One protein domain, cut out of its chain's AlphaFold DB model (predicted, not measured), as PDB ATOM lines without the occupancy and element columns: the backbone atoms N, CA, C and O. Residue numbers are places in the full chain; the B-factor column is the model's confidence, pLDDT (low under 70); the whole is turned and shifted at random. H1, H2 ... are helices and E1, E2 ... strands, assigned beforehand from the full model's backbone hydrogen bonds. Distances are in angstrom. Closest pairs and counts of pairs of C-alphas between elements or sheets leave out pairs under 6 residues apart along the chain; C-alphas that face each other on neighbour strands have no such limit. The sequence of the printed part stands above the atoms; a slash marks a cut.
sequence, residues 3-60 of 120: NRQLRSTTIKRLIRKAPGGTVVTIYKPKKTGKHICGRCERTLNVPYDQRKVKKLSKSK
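What this domain is: This is residues 3 to 60 of the 120 residues of the protein "50S ribosomal protein L34e" of Candidatus Altiarchaeum sp. CG_4_8_14_3_um_filter_33_2054 (UniProt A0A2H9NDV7). There is little regular structure: a two-stranded hairpin, E1 and E2, makes one end of an elongated shape, and the long link of residues 30 to 49 runs out to the other end and folds back to the short helix H2. The printed part has 58 residues, with H1, E1, E2 and H2 in that order; 22 residues are in named elements, mixed helices and strands, and the sheet E1 - E2 is antiparallel. It is extended, radius of gyration of the C-alphas 16.5 A, spanning 49 by 25 by 17 A, only just elongated.

Where its parts are: H1 is residues 4 to 7, from C-alpha 4 at (54.635, -24.619, 21.925). E1, residues 11 to 17, is 19.3 A long; E2, residues 23 to 29, 19.7 A. H2, residues 50 to 53, ends at C-alpha 53 (51.355, -1.074, 36.923).

How they stand to each other: E1 and E2 form an antiparallel hairpin at 152 degrees; N 14 and O 26, 2.9 A apart, are within hydrogen-bond range. The closest C-alphas of H1 and E2 are those of Leu 6 and Tyr 27, 7.3 A. H2 is apart from H1 and E1. Both helices are too short for an O i to N i+4 pair.

The domain as a whole: The farthest C-alphas, of Gly 20 and Arg 39, are 52.1 A apart. The printed part has no cut; the link E2 to H2 is long. No printed residue is under pLDDT 70.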
ATOM      1  N   ASN A   3      50.320 -24.646  19.704       89.25
ATOM      2  CA  ASN A   3      51.598 -23.928  19.611       89.25
ATOM      3  C   ASN A   3      52.415 -24.078  20.915       89.25
ATOM      4  O   ASN A   3      51.895 -23.914  22.020       89.25
ATOM      5  N   ARG A   4      53.711 -24.400  20.796       88.12
ATOM      6  CA  ARG A   4      54.635 -24.619  21.925       88.12
ATOM      7  C   ARG A   4      54.668 -23.446  22.908       88.12
ATOM      8  O   ARG A   4      54.701 -23.681  24.110       88.12
ATOM      9  N   GLN A   5      54.565 -22.209  22.426       87.38
ATOM     10  CA  GLN A   5      54.557 -21.012  23.279       87.38
ATOM     11  C   GLN A   5      53.387 -21.007  24.282       87.38
ATOM     12  O   GLN A   5      53.532 -20.561  25.423       87.38
ATOM     13  N   LEU A   6      52.245 -21.579  23.890       88.44
ATOM     14  CA  LEU A   6      51.021 -21.654  24.692       88.44
ATOM     15  C   LEU A   6      51.045 -22.783  25.739       88.44
ATOM     16  O   LEU A   6      50.145 -22.867  26.574       88.44
ATOM     17  N   ARG A   7      52.085 -23.632  25.717       86.25
ATOM     18  CA  ARG A   7      52.346 -24.689  26.710       86.25
ATOM     19  C   ARG A   7      53.262 -24.226  27.856       86.25
ATOM     20  O   ARG A   7      53.567 -25.016  28.741       86.25
ATOM     21  N   SER A   8      53.702 -22.966  27.850       88.56
ATOM     22  CA  SER A   8      54.612 -22.409  28.860       88.56
ATOM     23  C   SER A   8      53.941 -22.147  30.217       88.56
ATOM     24  O   SER A   8      52.733 -21.922  30.310       88.56
ATOM     25  N   THR A   9      54.741 -22.103  31.288       87.19
ATOM     26  CA  THR A   9      54.272 -21.790  32.651       87.19
ATOM     27  C   THR A   9      53.948 -20.311  32.849       87.19
ATOM     28  O   THR A   9      53.286 -19.972  33.827       87.19
ATOM     29  N   THR A  10      54.366 -19.430  31.941       86.94
ATOM     30  CA  THR A  10      54.135 -17.975  32.000       86.94
ATOM     31  C   THR A  10      52.683 -17.599  31.683       86.94
ATOM     32  O   THR A  10      52.198 -16.530  32.067       86.94
ATOM     33  N   ILE A  11      51.963 -18.483  30.992       92.62
ATOM     34  CA  ILE A  11      50.605 -18.261  30.500       92.62
ATOM     35  C   ILE A  11      49.633 -19.156  31.284       92.62
ATOM     36  O   ILE A  11      49.903 -20.321  31.560       92.62
ATOM     37  N   LYS A  12      48.477 -18.608  31.662       92.31
ATOM     38  CA  LYS A  12      47.335 -19.350  32.203       92.31
ATOM     39  C   LYS A  12      46.303 -19.615  31.111       92.31
ATOM     40  O   LYS A  12      45.992 -18.731  30.309       92.31
ATOM     41  N   ARG A  13      45.746 -20.823  31.131       93.31
ATOM     42  CA  ARG A  13      44.655 -21.266  30.257       93.31
ATOM     43  C   ARG A  13      43.321 -21.055  30.966       93.31
ATOM     44  O   ARG A  13      43.189 -21.406  32.133       93.31
ATOM     45  N   LEU A  14      42.360 -20.442  30.282       93.75
ATOM     46  CA  LEU A  14      41.012 -20.187  30.787       93.75
ATOM     47  C   LEU A  14      40.003 -20.674  29.755       93.75
ATOM     48  O   LEU A  14      39.948 -20.132  28.657       93.75
ATOM     49  N   ILE A  15      39.193 -21.660  30.114       95.19
ATOM     50  CA  ILE A  15      38.111 -22.147  29.259       95.19
ATOM     51  C   ILE A  15      36.881 -21.269  29.509       95.19
ATOM     52  O   ILE A  15      36.484 -21.060  30.658       95.19
ATOM     53  N   ARG A  16      36.307 -20.700  28.448       95.31
ATOM     54  CA  ARG A  16      35.112 -19.846  28.506       95.31
ATOM     55  C   ARG A  16      34.154 -20.206  27.376       95.31
ATOM     56  O   ARG A  16      34.596 -20.554  26.289       95.31
ATOM     57  N   LYS A  17      32.850 -20.094  27.632       96.50
ATOM     58  CA  LYS A  17      31.827 -20.143  26.583       96.50
ATOM     59  C   LYS A  17      31.737 -18.769  25.922       96.50
ATOM     60  O   LYS A  17      31.637 -17.762  26.622       96.50
ATOM     61  N   ALA A  18      31.844 -18.737  24.604       94.19
ATOM     62  CA  ALA A  18      31.597 -17.556  23.797       94.19
ATOM     63  C   ALA A  18      30.079 -17.316  23.670       94.19
ATOM     64  O   ALA A  18      29.301 -18.252  23.869       94.19
ATOM     65  N   PRO A  19      29.644 -16.093  23.311       95.50
ATOM     66  CA  PRO A  19      28.223 -15.773  23.147       95.50
ATOM     67  C   PRO A  19      27.492 -16.689  22.155       95.50
ATOM     68  O   PRO A  19      26.341 -17.031  22.381       95.50
ATOM     69  N   GLY A  20      28.178 -17.163  21.110       94.00
ATOM     70  CA  GLY A  20      27.643 -18.127  20.137       94.00
ATOM     71  C   GLY A  20      27.617 -19.587  20.613       94.00
ATOM     72  O   GLY A  20      27.614 -20.490  19.787       94.00
ATOM     73  N   GLY A  21      27.704 -19.847  21.922       93.00
ATOM     74  CA  GLY A  21      27.637 -21.194  22.508       93.00
ATOM     75  C   GLY A  21      28.914 -22.034  22.386       93.00
ATOM     76  O   GLY A  21      29.037 -23.064  23.051       93.00
ATOM     77  N   THR A  22      29.902 -21.593  21.605       96.19
ATOM     78  CA  THR A  22      31.171 -22.308  21.424       96.19
ATOM     79  C   THR A  22      32.078 -22.196  22.651       96.19
ATOM     80  O   THR A  22      32.159 -21.161  23.311       96.19
ATOM     81  N   VAL A  23      32.797 -23.271  22.979       96.50
ATOM     82  CA  VAL A  23      33.767 -23.284  24.084       96.50
ATOM     83  C   VAL A  23      35.148 -22.917  23.546       96.50
ATOM     84  O   VAL A  23      35.698 -23.616  22.700       96.50
ATOM     85  N   VAL A  24      35.735 -21.835  24.055       94.94
ATOM     86  CA  VAL A  24      37.032 -21.304  23.612       94.94
ATOM     87  C   VAL A  24      38.035 -21.294  24.769       94.94
ATOM     88  O   VAL A  24      37.711 -20.929  25.902       94.94
ATOM     89  N   THR A  25      39.290 -21.663  24.485       93.50
ATOM     90  CA  THR A  25      40.404 -21.531  25.438       93.50
ATOM     91  C   THR A  25      41.104 -20.188  25.248       93.50
ATOM     92  O   THR A  25      41.791 -19.965  24.255       93.50
ATOM     93  N   ILE A  26      40.972 -19.300  26.229       93.62
ATOM     94  CA  ILE A  26      41.639 -18.000  26.269       93.62
ATOM     95  C   ILE A  26      42.952 -18.130  27.039       93.62
ATOM     96  O   ILE A  26      42.985 -18.540  28.203       93.62
ATOM     97  N   TYR A  27      44.038 -17.698  26.410       93.88
ATOM     98  CA  TYR A  27      45.363 -17.633  27.014       93.88
ATOM     99  C   TYR A  27      45.598 -16.239  27.593       93.88
ATOM    100  O   TYR A  27      45.490 -15.233  26.896       93.88
ATOM    101  N   LYS A  28      45.914 -16.152  28.888       91.31
ATOM    102  CA  LYS A  28      46.259 -14.886  29.556       91.31
ATOM    103  C   LYS A  28      47.612 -15.022  30.248       91.31
ATOM    104  O   LYS A  28      47.933 -16.110  30.704       91.31
ATOM    105  N   PRO A  29      48.402 -13.953  30.402       91.00
ATOM    106  CA  PRO A  29      49.585 -14.006  31.258       91.00
ATOM    107  C   PRO A  29      49.202 -14.339  32.706       91.00
ATOM    108  O   PRO A  29      48.123 -13.956  33.185       91.00
ATOM    109  N   LYS A  30      50.091 -15.031  33.421       91.25
ATOM    110  CA  LYS A  30      49.991 -15.139  34.878       91.25
ATOM    111  C   LYS A  30      50.207 -13.767  35.519       91.25
ATOM    112  O   LYS A  30      50.940 -12.929  34.996       91.25
ATOM    113  N   LYS A  31      49.528 -13.535  36.643       90.88
ATOM    114  CA  LYS A  31      49.780 -12.352  37.467       90.88
ATOM    115  C   LYS A  31      51.109 -12.546  38.193       90.88
ATOM    116  O   LYS A  31      51.414 -13.657  38.616       90.88
ATOM    117  N   THR A  32      51.859 -11.468  38.336       91.81
ATOM    118  CA  THR A  32      53.065 -11.419  39.164       91.81
ATOM    119  C   THR A  32      52.723 -11.563  40.650       91.81
ATOM    120  O   THR A  32      51.566 -11.398  41.043       91.81
ATOM    121  N   GLY A  33      53.715 -11.916  41.470       91.50
ATOM    122  CA  GLY A  33      53.566 -11.977  42.927       91.50
ATOM    123  C   GLY A  33      53.367 -10.591  43.547       91.50
ATOM    124  O   GLY A  33      53.695  -9.579  42.926       91.50
ATOM    125  N   LYS A  34      52.815 -10.545  44.767       94.94
ATOM    126  CA  LYS A  34      52.695  -9.300  45.544       94.94
ATOM    127  C   LYS A  34      54.078  -8.794  45.966       94.94
ATOM    128  O   LYS A  34      55.002  -9.583  46.136       94.94
ATOM    129  N   HIS A  35      54.194  -7.485  46.167       94.44
ATOM    130  CA  HIS A  35      55.414  -6.870  46.687       94.44
ATOM    131  C   HIS A  35      55.596  -7.165  48.180       94.44
ATOM    132  O   HIS A  35      54.614  -7.332  48.907       94.44
ATOM    133  N   ILE A  36      56.850  -7.221  48.621       96.56
ATOM    134  CA  ILE A  36      57.263  -7.635  49.964       96.56
ATOM    135  C   ILE A  36      58.073  -6.503  50.616       96.56
ATOM    136  O   ILE A  36      58.800  -5.787  49.929       96.56
ATOM    137  N   CYS A  37      57.919  -6.322  51.929       96.00
ATOM    138  CA  CYS A  37      58.680  -5.367  52.731       96.00
ATOM    139  C   CYS A  37      60.154  -5.779  52.825       96.00
ATOM    140  O   CYS A  37      60.449  -6.908  53.206       96.00
ATOM    141  N   GLY A  38      61.073  -4.843  52.581       92.50
ATOM    142  CA  GLY A  38      62.515  -5.120  52.616       92.50
ATOM    143  C   GLY A  38      63.114  -5.436  53.997       92.50
ATOM    144  O   GLY A  38      64.266  -5.856  54.048       92.50
ATOM    145  N   ARG A  39      62.372  -5.212  55.095       94.50
ATOM    146  CA  ARG A  39      62.822  -5.476  56.480       94.50
ATOM    147  C   ARG A  39      62.165  -6.711  57.096       94.50
ATOM    148  O   ARG A  39      62.853  -7.595  57.571       94.50
ATOM    149  N   CYS A  40      60.832  -6.746  57.109       94.44
ATOM    150  CA  CYS A  40      60.045  -7.757  57.830       94.44
ATOM    151  C   CYS A  40      59.304  -8.744  56.921       94.44
ATOM    152  O   CYS A  40      58.433  -9.465  57.393       94.44
ATOM    153  N   GLU A  41      59.550  -8.694  55.610       94.69
ATOM    154  CA  GLU A  41      58.987  -9.617  54.614       94.69
ATOM    155  C   GLU A  41      57.447  -9.660  54.524       94.69
ATOM    156  O   GLU A  41      56.846 -10.474  53.820       94.69
ATOM    157  N   ARG A  42      56.761  -8.714  55.170       95.38
ATOM    158  CA  ARG A  42      55.306  -8.577  55.071       95.38
ATOM    159  C   ARG A  42      54.894  -8.133  53.668       95.38
ATOM    160  O   ARG A  42      55.530  -7.269  53.064       95.38
ATOM    161  N   THR A  43      53.776  -8.662  53.173       95.94
ATOM    162  CA  THR A  43      53.205  -8.222  51.891       95.94
ATOM    163  C   THR A  43      52.755  -6.759  51.939       95.94
ATOM    164  O   THR A  43      52.128  -6.307  52.898       95.94
ATOM    165  N   LEU A  44      53.086  -6.006  50.890       94.00
ATOM    166  CA  LEU A  44      52.740  -4.595  50.748       94.00
ATOM    167  C   LEU A  44      51.424  -4.436  49.981       94.00
ATOM    168  O   LEU A  44      51.177  -5.116  48.981       94.00
ATOM    169  N   ASN A  45      50.598  -3.484  50.417       90.94
ATOM    170  CA  ASN A  45      49.344  -3.136  49.752       90.94
ATOM    171  C   ASN A  45      49.575  -2.151  48.592       90.94
ATOM    172  O   ASN A  45      49.102  -1.017  48.613       90.94
ATOM    173  N   VAL A  46      50.361  -2.566  47.600       93.19
ATOM    174  CA  VAL A  46      50.639  -1.792  46.381       93.19
ATOM    175  C   VAL A  46      50.248  -2.595  45.135       93.19
ATOM    176  O   VAL A  46      50.273  -3.834  45.167       93.19
ATOM    177  N   PRO A  47      49.877  -1.937  44.020       93.94
ATOM    178  CA  PRO A  47      49.552  -2.640  42.784       93.94
ATOM    179  C   PRO A  47      50.738  -3.479  42.298       93.94
ATOM    180  O   PRO A  47      51.833  -2.962  42.128       93.94
ATOM    181  N   TYR A  48      50.507  -4.772  42.056       94.19
ATOM    182  CA  TYR A  48      51.581  -5.735  41.780       94.19
ATOM    183  C   TYR A  48      51.607  -6.267  40.342       94.19
ATOM    184  O   TYR A  48      52.621  -6.794  39.895       94.19
ATOM    185  N   ASP A  49      50.503  -6.153  39.599       93.12
ATOM    186  CA  ASP A  49      50.385  -6.672  38.230       93.12
ATOM    187  C   ASP A  49      51.189  -5.799  37.255       93.12
ATOM    188  O   ASP A  49      50.711  -4.749  36.827       93.12
ATOM    189  N   GLN A  50      52.401  -6.229  36.887       88.44
ATOM    190  CA  GLN A  50      53.364  -5.427  36.116       88.44
ATOM    191  C   GLN A  50      52.775  -4.777  34.855       88.44
ATOM    192  O   GLN A  50      53.083  -3.626  34.544       88.44
ATOM    193  N   ARG A  51      51.898  -5.480  34.126       89.44
ATOM    194  CA  ARG A  51      51.298  -4.955  32.884       89.44
ATOM    195  C   ARG A  51      50.325  -3.812  33.156       89.44
ATOM    196  O   ARG A  51      50.225  -2.891  32.347       89.44
ATOM    197  N   LYS A  52      49.614  -3.870  34.284       91.56
ATOM    198  CA  LYS A  52      48.716  -2.801  34.737       91.56
ATOM    199  C   LYS A  52      49.502  -1.672  35.383       91.56
ATOM    200  O   LYS A  52      49.261  -0.516  35.060       91.56
ATOM    201  N   VAL A  53      50.479  -2.016  36.222       94.00
ATOM    202  CA  VAL A  53      51.355  -1.074  36.923       94.00
ATOM    203  C   VAL A  53      52.031  -0.138  35.934       94.00
ATOM    204  O   VAL A  53      51.986   1.065  36.149       94.00
ATOM    205  N   LYS A  54      52.568  -0.635  34.810       91.62
ATOM    206  CA  LYS A  54      53.210   0.218  33.790       91.62
ATOM    207  C   LYS A  54      52.327   1.381  33.314       91.62
ATOM    208  O   LYS A  54      52.853   2.472  33.132       91.62
ATOM    209  N   LYS A  55      51.010   1.171  33.204       95.19
ATOM    210  CA  LYS A  55      50.028   2.168  32.740       95.19
ATOM    211  C   LYS A  55      49.578   3.164  33.820       95.19
ATOM    212  O   LYS A  55      48.894   4.128  33.502       95.19
ATOM    213  N   LEU A  56      49.900   2.924  35.092       95.75
ATOM    214  CA  LEU A  56      49.501   3.795  36.202       95.75
ATOM    215  C   LEU A  56      50.420   5.024  36.324       95.75
ATOM    216  O   LEU A  56      51.611   4.963  36.010       95.75
ATOM    217  N   SER A  57      49.886   6.129  36.847       95.62
ATOM    218  CA  SER A  57      50.677   7.295  37.270       95.62
ATOM    219  C   SER A  57      51.550   6.966  38.490       95.62
ATOM    220  O   SER A  57      51.295   5.994  39.205       95.62
ATOM    221  N   LYS A  58      52.580   7.782  38.761       92.12
ATOM    222  CA  LYS A  58      53.509   7.580  39.892       92.12
ATOM    223  C   LYS A  58      52.782   7.476  41.240       92.12
ATOM    224  O   LYS A  58      53.058   6.553  41.998       92.12
ATOM    225  N   SER A  59      51.800   8.345  41.484       93.06
ATOM    226  CA  SER A  59      51.003   8.369  42.721       93.06
ATOM    227  C   SER A  59      50.174   7.104  42.948       93.06
ATOM    228  O   SER A  59      49.983   6.684  44.080       93.06
ATOM    229  N   LYS A  60      49.705   6.454  41.877       93.75
ATOM    230  CA  LYS A  60      48.962   5.186  41.972       93.75
ATOM    231  C   LYS A  60      49.884   3.973  42.134       93.75
ATOM    232  O   LYS A  60      49.418   2.913  42.536       93.75
TER     233      LYS A  60